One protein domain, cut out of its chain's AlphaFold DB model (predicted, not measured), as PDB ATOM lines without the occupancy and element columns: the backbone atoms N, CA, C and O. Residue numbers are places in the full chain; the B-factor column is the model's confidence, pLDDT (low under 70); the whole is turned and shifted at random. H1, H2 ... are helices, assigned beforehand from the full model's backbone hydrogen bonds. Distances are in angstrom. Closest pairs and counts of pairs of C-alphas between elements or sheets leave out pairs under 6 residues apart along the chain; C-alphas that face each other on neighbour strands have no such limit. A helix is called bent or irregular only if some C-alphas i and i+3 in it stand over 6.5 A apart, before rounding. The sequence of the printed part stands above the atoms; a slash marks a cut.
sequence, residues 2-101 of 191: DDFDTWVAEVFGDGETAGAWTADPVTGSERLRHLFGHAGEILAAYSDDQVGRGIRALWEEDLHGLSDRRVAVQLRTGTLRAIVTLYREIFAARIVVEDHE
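AT A GLANCE: This is residues 2 to 101 of the 191 residues of an uncharacterized protein of Streptomycetaceae bacterium (UniProt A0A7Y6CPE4). One long helix, H6, runs along one side of a compact helical body; H2 and then H3 pack on it, and H1 crosses H4 on the side away from H6. The short H5 packs on residues 25 to 29 of H2, and residues 96 to 101 stick out beyond H6. The 100 printed residues hold six named helices, H1 to H6 in order, and no named strand: all helix, radius of gyration of the C-alphas 13.6 A, spans 41 by 28 by 27 A.

HOW THE PARTS SIT: Start with H1, residues 3 to 12: it touches H4, residues 48 to 61, closest at the C-alphas of Phe 12 and Gly 54, 4.8 A. Next look at H2, residues 25 to 37: it touches H6, residues 73 to 94, at a tilt of 36 degrees, only just steep, the same way; the closest C-alphas, of Arg 33 and Thr 79, are 4.3 A apart. H3, residues 39 to 45, is irregular, with C-alphas 42 and 45 7.2 A apart; it touches residues 85 to 90 of H6 alone, closest at the C-alphas of Gly 40 and Glu 89, 4.8 A. H5, residues 63 to 67, touches H2, closest at the C-alphas of Pro 25 and Gly 65, 4.4 A. H1 and H6 are apart. Every O i to N i+4 pair is within hydrogen-bond range in H1, H2 and H4; the counts are 2 of 3 in H3, 13 of 18 in H6 and 0 of 1 in H5, where 2 of 2 O i to N i+3 pairs are.

IN THESE COORDINATES: Find C-alpha 3 at (38.765, -33.562, -47.881), where H1 begins. H2 is 17.6 A long and H4 20.2 A. H6 runs 31.4 A to C-alpha 94 at (17.793, -48.669, -38.809).

THE WHOLE: The C-alphas farthest apart, of Arg 70 and Glu 101, are 42.4 A apart. The printed part has no cut. The link from H1 to H2 is long; pLDDT is under 70 at residue 2 and residues 15 to 23.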
ATOM      1  N   ASP A   2      39.025 -37.615 -50.671       67.25
ATOM      2  CA  ASP A   2      38.693 -36.190 -50.697       67.25
ATOM      3  C   ASP A   2      38.743 -35.610 -49.268       67.25
ATOM      4  O   ASP A   2      38.723 -36.354 -48.279       67.25
ATOM      5  N   ASP A   3      38.834 -34.289 -49.154       84.00
ATOM      6  CA  ASP A   3      38.765 -33.562 -47.881       84.00
ATOM      7  C   ASP A   3      37.452 -33.885 -47.137       84.00
ATOM      8  O   ASP A   3      37.450 -34.071 -45.922       84.00
ATOM      9  N   PHE A   4      36.356 -34.095 -47.880       90.25
ATOM     10  CA  PHE A   4      35.086 -34.568 -47.326       90.25
ATOM     11  C   PHE A   4      35.142 -36.012 -46.802       90.25
ATOM     12  O   PHE A   4      34.736 -36.259 -45.671       90.25
ATOM     13  N   ASP A   5      35.659 -36.967 -47.581       90.69
ATOM     14  CA  ASP A   5      35.727 -38.378 -47.162       90.69
ATOM     15  C   ASP A   5      36.569 -38.549 -45.892       90.69
ATOM     16  O   ASP A   5      36.254 -39.355 -45.017       90.69
ATOM     17  N   THR A   6      37.652 -37.770 -45.797       89.12
ATOM     18  CA  THR A   6      38.523 -37.742 -44.618       89.12
ATOM     19  C   THR A   6      37.759 -37.219 -43.408       89.12
ATOM     20  O   THR A   6      37.755 -37.875 -42.370       89.12
ATOM     21  N   TRP A   7      37.030 -36.111 -43.576       89.50
ATOM     22  CA  TRP A   7      36.162 -35.551 -42.544       89.50
ATOM     23  C   TRP A   7      35.105 -36.565 -42.070       89.50
ATOM     24  O   TRP A   7      34.975 -36.786 -40.870       89.50
ATOM     25  N   VAL A   8      34.408 -37.265 -42.976       92.81
ATOM     26  CA  VAL A   8      33.429 -38.307 -42.595       92.81
ATOM     27  C   VAL A   8      34.099 -39.436 -41.803       92.81
ATOM     28  O   VAL A   8      33.576 -39.862 -40.772       92.81
ATOM     29  N   ALA A   9      35.264 -39.915 -42.248       91.81
ATOM     30  CA  ALA A   9      36.000 -40.967 -41.552       91.81
ATOM     31  C   ALA A   9      36.462 -40.547 -40.149       91.81
ATOM     32  O   ALA A   9      36.486 -41.384 -39.248       91.81
ATOM     33  N   GLU A  10      36.784 -39.272 -39.948       88.94
ATOM     34  CA  GLU A  10      37.129 -38.716 -38.639       88.94
ATOM     35  C   GLU A  10      35.899 -38.569 -37.728       88.94
ATOM     36  O   GLU A  10      35.990 -38.893 -36.545       88.94
ATOM     37  N   VAL A  11      34.744 -38.136 -38.259       90.31
ATOM     38  CA  VAL A  11      33.509 -37.964 -37.466       90.31
ATOM     39  C   VAL A  11      32.954 -39.321 -37.029       90.31
ATOM     40  O   VAL A  11      32.520 -39.486 -35.889       90.31
ATOM     41  N   PHE A  12      32.921 -40.287 -37.949       93.06
ATOM     42  CA  PHE A  12      32.173 -41.535 -37.783       93.06
ATOM     43  C   PHE A  12      33.058 -42.770 -37.567       93.06
ATOM     44  O   PHE A  12      32.537 -43.853 -37.309       93.06
ATOM     45  N   GLY A  13      34.383 -42.651 -37.664       90.44
ATOM     46  CA  GLY A  13      35.314 -43.762 -37.464       90.44
ATOM     47  C   GLY A  13      35.495 -44.207 -36.005       90.44
ATOM     48  O   GLY A  13      34.775 -43.813 -35.088       90.44
ATOM     49  N   ASP A  14      36.498 -45.064 -35.792       81.19
ATOM     50  CA  ASP A  14      36.846 -45.625 -34.473       81.19
ATOM     51  C   ASP A  14      37.871 -44.788 -33.687       81.19
ATOM     52  O   ASP A  14      38.255 -45.160 -32.577       81.19
ATOM     53  N   GLY A  15      38.346 -43.675 -34.253       65.00
ATOM     54  CA  GLY A  15      39.260 -42.765 -33.567       65.00
ATOM     55  C   GLY A  15      38.559 -41.986 -32.450       65.00
ATOM     56  O   GLY A  15      37.389 -41.632 -32.575       65.00
ATOM     57  N   GLU A  16      39.278 -41.679 -31.363       56.66
ATOM     58  CA  GLU A  16      38.870 -40.572 -30.491       56.66
ATOM     59  C   GLU A  16      38.811 -39.315 -31.361       56.66
ATOM     60  O   GLU A  16      39.783 -39.004 -32.052       56.66
ATOM     61  N   THR A  17      37.668 -38.629 -31.359       56.31
ATOM     62  CA  THR A  17      37.438 -37.380 -32.089       56.31
ATOM     63  C   THR A  17      38.407 -36.317 -31.569       56.31
ATOM     64  O   THR A  17      38.102 -35.559 -30.648       56.31
ATOM     65  N   ALA A  18      39.629 -36.315 -32.102       45.25
ATOM     66  CA  ALA A  18      40.663 -35.362 -31.758       45.25
ATOM     67  C   ALA A  18      40.298 -34.038 -32.427       45.25
ATOM     68  O   ALA A  18      40.459 -33.861 -33.631       45.25
ATOM     69  N   GLY A  19      39.740 -33.144 -31.612       51.91
ATOM     70  CA  GLY A  19      39.230 -31.852 -32.024       51.91
ATOM     71  C   GLY A  19      40.177 -31.062 -32.925       51.91
ATOM     72  O   GLY A  19      41.330 -30.807 -32.582       51.91
ATOM     73  N   ALA A  20      39.618 -30.639 -34.056       47.50
ATOM     74  CA  ALA A  20      39.713 -29.300 -34.627       47.50
ATOM     75  C   ALA A  20      38.809 -29.260 -35.873       47.50
ATOM     76  O   ALA A  20      39.304 -29.240 -36.999       47.50
ATOM     77  N   TRP A  21      37.482 -29.241 -35.693       61.31
ATOM     78  CA  TRP A  21      36.540 -28.970 -36.788       61.31
ATOM     79  C   TRP A  21      36.587 -27.470 -37.116       61.31
ATOM     80  O   TRP A  21      35.707 -26.684 -36.794       61.31
ATOM     81  N   THR A  22      37.709 -27.027 -37.680       55.94
ATOM     82  CA  THR A  22      38.019 -25.622 -37.989       55.94
ATOM     83  C   THR A  22      37.573 -25.233 -39.394       55.94
ATOM     84  O   THR A  22      38.119 -24.299 -39.990       55.94
ATOM     85  N   ALA A  23      36.584 -25.941 -39.943       67.06
ATOM     86  CA  ALA A  23      35.925 -25.475 -41.145       67.06
ATOM     87  C   ALA A  23      35.265 -24.130 -40.824       67.06
ATOM     88  O   ALA A  23      34.618 -23.955 -39.792       67.06
ATOM     89  N   ASP A  24      35.444 -23.148 -41.702       86.38
ATOM     90  CA  ASP A  24      34.630 -21.949 -41.611       86.38
ATOM     91  C   ASP A  24      33.141 -22.353 -41.765       86.38
ATOM     92  O   ASP A  24      32.835 -23.389 -42.365       86.38
ATOM     93  N   PRO A  25      32.188 -21.570 -41.237       89.31
ATOM     94  CA  PRO A  25      30.793 -21.999 -41.150       89.31
ATOM     95  C   PRO A  25      30.145 -22.256 -42.515       89.31
ATOM     96  O   PRO A  25      29.158 -22.990 -42.577       89.31
ATOM     97  N   VAL A  26      30.671 -21.682 -43.609       92.12
ATOM     98  CA  VAL A  26      30.181 -21.977 -44.962       92.12
ATOM     99  C   VAL A  26      30.592 -23.392 -45.350       92.12
ATOM    100  O   VAL A  26      29.715 -24.204 -45.638       92.12
ATOM    101  N   THR A  27      31.883 -23.712 -45.258       90.88
ATOM    102  CA  THR A  27      32.408 -25.056 -45.542       90.88
ATOM    103  C   THR A  27      31.747 -26.114 -44.654       90.88
ATOM    104  O   THR A  27      31.288 -27.140 -45.153       90.88
ATOM    105  N   GLY A  28      31.609 -25.853 -43.348       90.25
ATOM    106  CA  GLY A  28      30.906 -26.757 -42.428       90.25
ATOM    107  C   GLY A  28      29.452 -27.003 -42.851       90.25
ATOM    108  O   GLY A  28      29.004 -28.146 -42.930       90.25
ATOM    109  N   SER A  29      28.728 -25.947 -43.235       92.62
ATOM    110  CA  SER A  29      27.339 -26.063 -43.702       92.62
ATOM    111  C   SER A  29      27.208 -26.824 -45.028       92.62
ATOM    112  O   SER A  29      26.216 -27.532 -45.220       92.62
ATOM    113  N   GLU A  30      28.180 -26.701 -45.937       94.00
ATOM    114  CA  GLU A  30      28.232 -27.470 -47.190       94.00
ATOM    115  C   GLU A  30      28.456 -28.960 -46.925       94.00
ATOM    116  O   GLU A  30      27.720 -29.789 -47.470       94.00
ATOM    117  N   ARG A  31      29.398 -29.297 -46.035       94.06
ATOM    118  CA  ARG A  31      29.652 -30.681 -45.610       94.06
ATOM    119  C   ARG A  31      28.422 -31.295 -44.952       94.06
ATOM    120  O   ARG A  31      27.994 -32.369 -45.365       94.06
ATOM    121  N   LEU A  32      27.798 -30.588 -44.008       94.75
ATOM    122  CA  LEU A  32      26.563 -31.032 -43.352       94.75
ATOM    123  C   LEU A  32      25.429 -31.245 -44.357       94.75
ATOM    124  O   LEU A  32      24.739 -32.261 -44.305       94.75
ATOM    125  N   ARG A  33      25.246 -30.320 -45.307       96.56
ATOM    126  CA  ARG A  33      24.224 -30.463 -46.351       96.56
ATOM    127  C   ARG A  33      24.468 -31.699 -47.205       96.56
ATOM    128  O   ARG A  33      23.513 -32.402 -47.531       96.56
ATOM    129  N   HIS A  34      25.718 -31.936 -47.599       97.31
ATOM    130  CA  HIS A  34      26.067 -33.092 -48.412       97.31
ATOM    131  C   HIS A  34      25.869 -34.397 -47.637       97.31
ATOM    132  O   HIS A  34      25.183 -35.285 -48.144       97.31
ATOM    133  N   LEU A  35      26.372 -34.456 -46.398       97.25
ATOM    134  CA  LEU A  35      26.224 -35.589 -45.488       97.25
ATOM    135  C   LEU A  35      24.754 -35.935 -45.249       97.25
ATOM    136  O   LEU A  35      24.344 -37.058 -45.512       97.25
ATOM    137  N   PHE A  36      23.951 -34.985 -44.766       98.00
ATOM    138  CA  PHE A  36      22.547 -35.249 -44.447       98.00
ATOM    139  C   PHE A  36      21.726 -35.551 -45.702       98.00
ATOM    140  O   PHE A  36      20.831 -36.389 -45.658       98.00
ATOM    141  N   GLY A  37      22.061 -34.922 -46.833       98.31
ATOM    142  CA  GLY A  37      21.367 -35.117 -48.104       98.31
ATOM    143  C   GLY A  37      21.634 -36.463 -48.784       98.31
ATOM    144  O   GLY A  37      20.899 -36.796 -49.708       98.31
ATOM    145  N   HIS A  38      22.652 -37.210 -48.345       98.25
ATOM    146  CA  HIS A  38      23.022 -38.533 -48.872       98.25
ATOM    147  C   HIS A  38      23.380 -39.493 -47.725       98.25
ATOM    148  O   HIS A  38      24.291 -40.319 -47.839       98.25
ATOM    149  N   ALA A  39      22.704 -39.340 -46.583       98.06
ATOM    150  CA  ALA A  39      23.088 -39.986 -45.335       98.06
ATOM    151  C   ALA A  39      23.092 -41.513 -45.463       98.06
ATOM    152  O   ALA A  39      24.020 -42.155 -44.976       98.06
ATOM    153  N   GLY A  40      22.104 -42.091 -46.150       98.00
ATOM    154  CA  GLY A  40      21.989 -43.534 -46.343       98.00
ATOM    155  C   GLY A  40      23.192 -44.143 -47.055       98.00
ATOM    156  O   GLY A  40      23.658 -45.204 -46.648       98.00
ATOM    157  N   GLU A  41      23.717 -43.466 -48.080       98.00
ATOM    158  CA  GLU A  41      24.896 -43.909 -48.830       98.00
ATOM    159  C   GLU A  41      26.179 -43.699 -48.022       98.00
ATOM    160  O   GLU A  41      26.941 -44.642 -47.810       98.00
ATOM    161  N   ILE A  42      26.394 -42.479 -47.525       98.00
ATOM    162  CA  ILE A  42      27.638 -42.092 -46.847       98.00
ATOM    163  C   ILE A  42      27.813 -42.872 -45.541       98.00
ATOM    164  O   ILE A  42      28.906 -43.349 -45.233       98.00
ATOM    165  N   LEU A  43      26.732 -43.046 -44.778       97.94
ATOM    166  CA  LEU A  43      26.785 -43.687 -43.467       97.94
ATOM    167  C   LEU A  43      26.588 -45.209 -43.525       97.94
ATOM    168  O   LEU A  43      26.627 -45.866 -42.484       97.94
ATOM    169  N   ALA A  44      26.401 -45.804 -44.712       97.56
ATOM    170  CA  ALA A  44      26.209 -47.250 -44.881       97.56
ATOM    171  C   ALA A  44      27.360 -48.087 -44.306       97.56
ATOM    172  O   ALA A  44      27.134 -49.186 -43.804       97.56
ATOM    173  N   ALA A  45      28.588 -47.570 -44.376       96.38
ATOM    174  CA  ALA A  45      29.787 -48.266 -43.916       96.38
ATOM    175  C   ALA A  45      29.968 -48.255 -42.387       96.38
ATOM    176  O   ALA A  45      30.826 -48.975 -41.876       96.38
ATOM    177  N   TYR A  46      29.178 -47.455 -41.665       97.38
ATOM    178  CA  TYR A  46      29.333 -47.233 -40.231       97.38
ATOM    179  C   TYR A  46      28.220 -47.918 -39.440       97.38
ATOM    180  O   TYR A  46      27.040 -47.894 -39.813       97.38
ATOM    181  N   SER A  47      28.609 -48.517 -38.317       96.81
ATOM    182  CA  SER A  47      27.695 -49.135 -37.354       96.81
ATOM    183  C   SER A  47      26.784 -48.104 -36.686       96.81
ATOM    184  O   SER A  47      27.112 -46.922 -36.611       96.81
ATOM    185  N   ASP A  48      25.665 -48.550 -36.122       96.38
ATOM    186  CA  ASP A  48      24.725 -47.667 -35.414       96.38
ATOM    187  C   ASP A  48      25.376 -46.951 -34.225       96.38
ATOM    188  O   ASP A  48      25.068 -45.797 -33.930       96.38
ATOM    189  N   ASP A  49      26.338 -47.608 -33.579       95.44
ATOM    190  CA  ASP A  49      27.114 -47.037 -32.485       95.44
ATOM    191  C   ASP A  49      28.046 -45.908 -32.962       95.44
ATOM    192  O   ASP A  49      28.125 -44.855 -32.328       95.44
ATOM    193  N   GLN A  50      28.706 -46.098 -34.108       96.12
ATOM    194  CA  GLN A  50      29.516 -45.074 -34.778       96.12
ATOM    195  C   GLN A  50      28.659 -43.901 -35.265       96.12
ATOM    196  O   GLN A  50      28.992 -42.748 -35.004       96.12
ATOM    197  N   VAL A  51      27.526 -44.183 -35.913       97.12
ATOM    198  CA  VAL A  51      26.602 -43.156 -36.410       97.12
ATOM    199  C   VAL A  51      26.017 -42.338 -35.261       97.12
ATOM    200  O   VAL A  51      26.048 -41.109 -35.315       97.12
ATOM    201  N   GLY A  52      25.550 -42.988 -34.193       95.62
ATOM    202  CA  GLY A  52      25.021 -42.299 -33.016       95.62
ATOM    203  C   GLY A  52      26.053 -41.384 -32.350       95.62
ATOM    204  O   GLY A  52      25.732 -40.250 -31.998       95.62
ATOM    205  N   ARG A  53      27.312 -41.833 -32.226       93.69
ATOM    206  CA  ARG A  53      28.409 -40.982 -31.733       93.69
ATOM    207  C   ARG A  53      28.712 -39.814 -32.669       93.69
ATOM    208  O   ARG A  53      28.833 -38.690 -32.194       93.69
ATOM    209  N   GLY A  54      28.838 -40.074 -33.968       94.06
ATOM    210  CA  GLY A  54      29.207 -39.050 -34.941       94.06
ATOM    211  C   GLY A  54      28.148 -37.957 -35.060       94.06
ATOM    212  O   GLY A  54      28.481 -36.781 -34.986       94.06
ATOM    213  N   ILE A  55      26.858 -38.315 -35.121       94.44
ATOM    214  CA  ILE A  55      25.756 -37.333 -35.122       94.44
ATOM    215  C   ILE A  55      25.801 -36.464 -33.863       94.44
ATOM    216  O   ILE A  55      25.617 -35.251 -33.953       94.44
ATOM    217  N   ARG A  56      26.103 -37.067 -32.706       90.88
ATOM    218  CA  ARG A  56      26.283 -36.314 -31.467       90.88
ATOM    219  C   ARG A  56      27.444 -35.319 -31.557       90.88
ATOM    220  O   ARG A  56      27.287 -34.172 -31.158       90.88
ATOM    221  N   ALA A  57      28.586 -35.727 -32.101       89.25
ATOM    222  CA  ALA A  57      29.725 -34.827 -32.271       89.25
ATOM    223  C   ALA A  57      29.392 -33.632 -33.191       89.25
ATOM    224  O   ALA A  57      29.778 -32.502 -32.900       89.25
ATOM    225  N   LEU A  58      28.614 -33.854 -34.258       89.12
ATOM    226  CA  LEU A  58      28.230 -32.794 -35.202       89.12
ATOM    227  C   LEU A  58      27.406 -31.675 -34.555       89.12
ATOM    228  O   LEU A  58      27.558 -30.512 -34.929       89.12
ATOM    229  N   TRP A  59      26.510 -31.989 -33.616       84.62
ATOM    230  CA  TRP A  59      25.719 -30.940 -32.969       84.62
ATOM    231  C   TRP A  59      26.473 -30.194 -31.867       84.62
ATOM    232  O   TRP A  59      26.110 -29.059 -31.575       84.62
ATOM    233  N   GLU A  60      27.510 -30.802 -31.279       78.75
ATOM    234  CA  GLU A  60      28.352 -30.162 -30.260       78.75
ATOM    235  C   GLU A  60      29.272 -29.105 -30.902       78.75
ATOM    236  O   GLU A  60      29.562 -28.087 -30.282       78.75
ATOM    237  N   GLU A  61      29.668 -29.304 -32.166       75.06
ATOM    238  CA  GLU A  61      30.729 -28.507 -32.796       75.06
ATOM    239  C   GLU A  61      30.299 -27.818 -34.110       75.06
ATOM    240  O   GLU A  61      30.516 -26.617 -34.281       75.06
ATOM    241  N   ASP A  62      29.647 -28.528 -35.040       75.81
ATOM    242  CA  ASP A  62      29.469 -28.060 -36.427       75.81
ATOM    243  C   ASP A  62      28.136 -27.332 -36.683       75.81
ATOM    244  O   ASP A  62      28.077 -26.368 -37.457       75.81
ATOM    245  N   LEU A  63      27.042 -27.745 -36.033       80.56
ATOM    246  CA  LEU A  63      25.709 -27.178 -36.307       80.56
ATOM    247  C   LEU A  63      25.577 -25.701 -35.911       80.56
ATOM    248  O   LEU A  63      24.739 -24.989 -36.474       80.56
ATOM    249  N   HIS A  64      26.442 -25.200 -35.024       81.69
ATOM    250  CA  HIS A  64      26.508 -23.780 -34.671       81.69
ATOM    251  C   HIS A  64      26.736 -22.872 -35.891       81.69
ATOM    252  O   HIS A  64      26.255 -21.734 -35.913       81.69
ATOM    253  N   GLY A  65      27.410 -23.377 -36.933       83.44
ATOM    254  CA  GLY A  65      27.668 -22.635 -38.166       83.44
ATOM    255  C   GLY A  65      26.401 -22.185 -38.900       83.44
ATOM    256  O   GLY A  65      26.419 -21.139 -39.548       83.44
ATOM    257  N   LEU A  66      25.273 -22.894 -38.745       86.12
ATOM    258  CA  LEU A  66      24.011 -22.565 -39.426       86.12
ATOM    259  C   LEU A  66      23.423 -21.212 -39.004       86.12
ATOM    260  O   LEU A  66      22.697 -20.587 -39.781       86.12
ATOM    261  N   SER A  67      23.764 -20.737 -37.805       86.50
ATOM    262  CA  SER A  67      23.353 -19.421 -37.303       86.50
ATOM    263  C   SER A  67      24.287 -18.282 -37.743       86.50
ATOM    264  O   SER A  67      23.982 -17.106 -37.518       86.50
ATOM    265  N   ASP A  68      25.426 -18.585 -38.376       90.31
ATOM    266  CA  ASP A  68      26.394 -17.572 -38.798       90.31
ATOM    267  C   ASP A  68      25.886 -16.785 -40.019       90.31
ATOM    268  O   ASP A  68      25.415 -17.334 -41.017       90.31
ATOM    269  N   ARG A  69      26.022 -15.455 -39.971       90.94
ATOM    270  CA  ARG A  69      25.574 -14.541 -41.037       90.94
ATOM    271  C   ARG A  69      26.339 -14.711 -42.351       90.94
ATOM    272  O   ARG A  69      25.861 -14.240 -43.381       90.94
ATOM    273  N   ARG A  70      27.516 -15.339 -42.320       93.50
ATOM    274  CA  ARG A  70      28.300 -15.697 -43.510       93.50
ATOM    275  C   ARG A  70      27.654 -16.834 -44.299       93.50
ATOM    276  O   ARG A  70      27.878 -16.923 -45.503       93.50
ATOM    277  N   VAL A  71      26.830 -17.665 -43.657       94.00
ATOM    278  CA  VAL A  71      26.102 -18.746 -44.325       94.00
ATOM    279  C   VAL A  71      24.884 -18.170 -45.037       94.00
ATOM    280  O   VAL A  71      23.935 -17.669 -44.421       94.00
ATOM    281  N   ALA A  72      24.911 -18.249 -46.369       96.19
ATOM    282  CA  ALA A  72      23.811 -17.808 -47.215       96.19
ATOM    283  C   ALA A  72      22.506 -18.528 -46.840       96.19
ATOM    284  O   ALA A  72      22.499 -19.725 -46.546       96.19
ATOM    285  N   VAL A  73      21.381 -17.813 -46.903       95.56
ATOM    286  CA  VAL A  73      20.055 -18.346 -46.536       95.56
ATOM    287  C   VAL A  73      19.722 -19.623 -47.315       95.56
ATOM    288  O   VAL A  73      19.168 -20.562 -46.752       95.56
ATOM    289  N   GLN A  74      20.102 -19.698 -48.591       97.06
ATOM    290  CA  GLN A  74      19.881 -20.874 -49.437       97.06
ATOM    291  C   GLN A  74      20.671 -22.093 -48.952       97.06
ATOM    292  O   GLN A  74      20.156 -23.207 -48.994       97.06
ATOM    293  N   LEU A  75      21.906 -21.888 -48.484       96.50
ATOM    294  CA  LEU A  75      22.714 -22.963 -47.920       96.50
ATOM    295  C   LEU A  75      22.116 -23.418 -46.590       96.50
ATOM    296  O   LEU A  75      21.831 -24.597 -46.447       96.50
ATOM    297  N   ARG A  76      21.804 -22.483 -45.683       95.94
ATOM    298  CA  ARG A  76      21.189 -22.788 -44.382       95.94
ATOM    299  C   ARG A  76      19.889 -23.576 -44.519       95.94
ATOM    300  O   ARG A  76      19.766 -24.660 -43.963       95.94
ATOM    301  N   THR A  77      18.933 -23.055 -45.289       97.19
ATOM    302  CA  THR A  77      17.642 -23.727 -45.509       97.19
ATOM    303  C   THR A  77      17.811 -25.062 -46.231       97.19
ATOM    304  O   THR A  77      17.128 -26.027 -45.900       97.19
ATOM    305  N   GLY A  78      18.761 -25.159 -47.168       97.94
ATOM    306  CA  GLY A  78      19.123 -26.416 -47.817       97.94
ATOM    307  C   GLY A  78      19.686 -27.456 -46.846       97.94
ATOM    308  O   GLY A  78      19.311 -28.622 -46.937       97.94
ATOM    309  N   THR A  79      20.546 -27.050 -45.908       97.25
ATOM    310  CA  THR A  79      21.098 -27.931 -44.871       97.25
ATOM    311  C   THR A  79      20.022 -28.375 -43.885       97.25
ATOM    312  O   THR A  79      19.936 -29.561 -43.589       97.25
ATOM    313  N   LEU A  80      19.154 -27.459 -43.435       97.50
ATOM    314  CA  LEU A  80      18.028 -27.795 -42.556       97.50
ATOM    315  C   LEU A  80      17.099 -28.823 -43.209       97.50
ATOM    316  O   LEU A  80      16.790 -29.845 -42.607       97.50
ATOM    317  N   ARG A  81      16.721 -28.618 -44.476       98.50
ATOM    318  CA  ARG A  81      15.877 -29.577 -45.210       98.50
ATOM    319  C   ARG A  81      16.528 -30.946 -45.381       98.50
ATOM    320  O   ARG A  81      15.828 -31.953 -45.378       98.50
ATOM    321  N   ALA A  82      17.852 -31.003 -45.493       98.44
ATOM    322  CA  ALA A  82      18.571 -32.267 -45.606       98.44
ATOM    323  C   ALA A  82      18.444 -33.146 -44.344       98.44
ATOM    324  O   ALA A  82      18.575 -34.363 -44.444       98.44
ATOM    325  N   ILE A  83      18.105 -32.574 -43.181       98.50
ATOM    326  CA  ILE A  83      17.839 -33.336 -41.948       98.50
ATOM    327  C   ILE A  83      16.696 -34.345 -42.159       98.50
ATOM    328  O   ILE A  83      16.756 -35.455 -41.635       98.50
ATOM    329  N   VAL A  84      15.690 -34.029 -42.985       98.81
ATOM    330  CA  VAL A  84      14.605 -34.975 -43.312       98.81
ATOM    331  C   VAL A  84      15.158 -36.243 -43.973       98.81
ATOM    332  O   VAL A  84      14.707 -37.349 -43.668       98.81
ATOM    333  N   THR A  85      16.157 -36.103 -44.850       98.75
ATOM    334  CA  THR A  85      16.835 -37.236 -45.491       98.75
ATOM    335  C   THR A  85      17.611 -38.062 -44.469       98.75
ATOM    336  O   THR A  85      17.443 -39.279 -44.450       98.75
ATOM    337  N   LEU A  86      18.357 -37.429 -43.554       98.62
ATOM    338  CA  LEU A  86      19.011 -38.126 -42.439       98.62
ATOM    339  C   LEU A  86      18.007 -38.971 -41.637       98.62
ATOM    340  O   LEU A  86      18.227 -40.162 -41.420       98.62
ATOM    341  N   TYR A  87      16.876 -38.382 -41.244       98.81
ATOM    342  CA  TYR A  87      15.847 -39.101 -40.493       98.81
ATOM    343  C   TYR A  87      15.257 -40.274 -41.270       98.81
ATOM    344  O   TYR A  87      15.074 -41.354 -40.713       98.81
ATOM    345  N   ARG A  88      14.988 -40.090 -42.563       98.62
ATOM    346  CA  ARG A  88      14.398 -41.128 -43.409       98.62
ATOM    347  C   ARG A  88      15.364 -42.273 -43.702       98.62
ATOM    348  O   ARG A  88      14.971 -43.432 -43.629       98.62
ATOM    349  N   GLU A  89      16.596 -41.957 -44.078       98.56
ATOM    350  CA  GLU A  89      17.552 -42.940 -44.594       98.56
ATOM    351  C   GLU A  89      18.354 -43.635 -43.496       98.56
ATOM    352  O   GLU A  89      18.863 -44.732 -43.720       98.56
ATOM    353  N   ILE A  90      18.457 -43.024 -42.314       98.50
ATOM    354  CA  ILE A  90      19.206 -43.579 -41.187       98.50
ATOM    355  C   ILE A  90      18.267 -43.972 -40.064       98.50
ATOM    356  O   ILE A  90      18.114 -45.161 -39.797       98.50
ATOM    357  N   PHE A  91      17.618 -43.008 -39.416       98.50
ATOM    358  CA  PHE A  91      16.864 -43.307 -38.200       98.50
ATOM    359  C   PHE A  91      15.676 -44.229 -38.478       98.50
ATOM    360  O   PHE A  91      15.577 -45.283 -37.861       98.50
ATOM    361  N   ALA A  92      14.834 -43.912 -39.461       98.12
ATOM    362  CA  ALA A  92      13.691 -44.755 -39.806       98.12
ATOM    363  C   ALA A  92      14.098 -46.113 -40.399       98.12
ATOM    364  O   ALA A  92      13.401 -47.104 -40.199       98.12
ATOM    365  N   ALA A  93      15.215 -46.169 -41.130       97.56
ATOM    366  CA  ALA A  93      15.676 -47.397 -41.772       97.56
ATOM    367  C   ALA A  93      16.342 -48.377 -40.794       97.56
ATOM    368  O   ALA A  93      16.303 -49.586 -41.025       97.56
ATOM    369  N   ARG A  94      16.978 -47.867 -39.733       97.69
ATOM    370  CA  ARG A  94      17.793 -48.669 -38.809       97.69
ATOM    371  C   ARG A  94      17.133 -48.882 -37.446       97.69
ATOM    372  O   ARG A  94      17.325 -49.936 -36.848       97.69
ATOM    373  N   ILE A  95      16.299 -47.948 -36.984       97.00
ATOM    374  CA  ILE A  95      15.525 -48.078 -35.739       97.00
ATOM    375  C   ILE A  95      14.166 -48.706 -36.067       97.00
ATOM    376  O   ILE A  95      13.177 -48.014 -36.313       97.00
ATOM    377  N   VAL A  96      14.128 -50.038 -36.107       89.69
ATOM    378  CA  VAL A  96      12.910 -50.799 -36.445       89.69
ATOM    379  C   VAL A  96      11.971 -50.937 -35.243       89.69
ATOM    380  O   VAL A  96      10.752 -50.885 -35.395       89.69
ATOM    381  N   VAL A  97      12.534 -51.125 -34.050       87.81
ATOM    382  CA  VAL A  97      11.807 -51.253 -32.783       87.81
ATOM    383  C   VAL A  97      12.577 -50.471 -31.738       87.81
ATOM    384  O   VAL A  97      13.789 -50.635 -31.647       87.81
ATOM    385  N   GLU A  98      11.870 -49.645 -30.975       89.12
ATOM    386  CA  GLU A  98      12.480 -48.840 -29.924       89.12
ATOM    387  C   GLU A  98      12.709 -49.654 -28.651       89.12
ATOM    388  O   GLU A  98      11.791 -50.330 -28.176       89.12
ATOM    389  N   ASP A  99      13.903 -49.541 -28.072       89.38
ATOM    390  CA  ASP A  99      14.176 -49.985 -26.702       89.38
ATOM    391  C   ASP A  99      14.148 -48.783 -25.748       89.38
ATOM    392  O   ASP A  99      15.096 -48.005 -25.644       89.38
ATOM    393  N   HIS A 100      13.026 -48.606 -25.050       84.00
ATOM    394  CA  HIS A 100      12.855 -47.508 -24.097       84.00
ATOM    395  C   HIS A 100      13.631 -47.708 -22.786       84.00
ATOM    396  O   HIS A 100      13.853 -46.736 -22.065       84.00
ATOM    397  N   GLU A 101      14.044 -48.936 -22.461       88.31
ATOM    398  CA  GLU A 101      14.809 -49.218 -21.243       88.31
ATOM    399  C   GLU A 101      16.313 -49.047 -21.484       88.31
ATOM    400  O   GLU A 101      17.028 -48.517 -20.629       88.31
TER     401      GLU A 101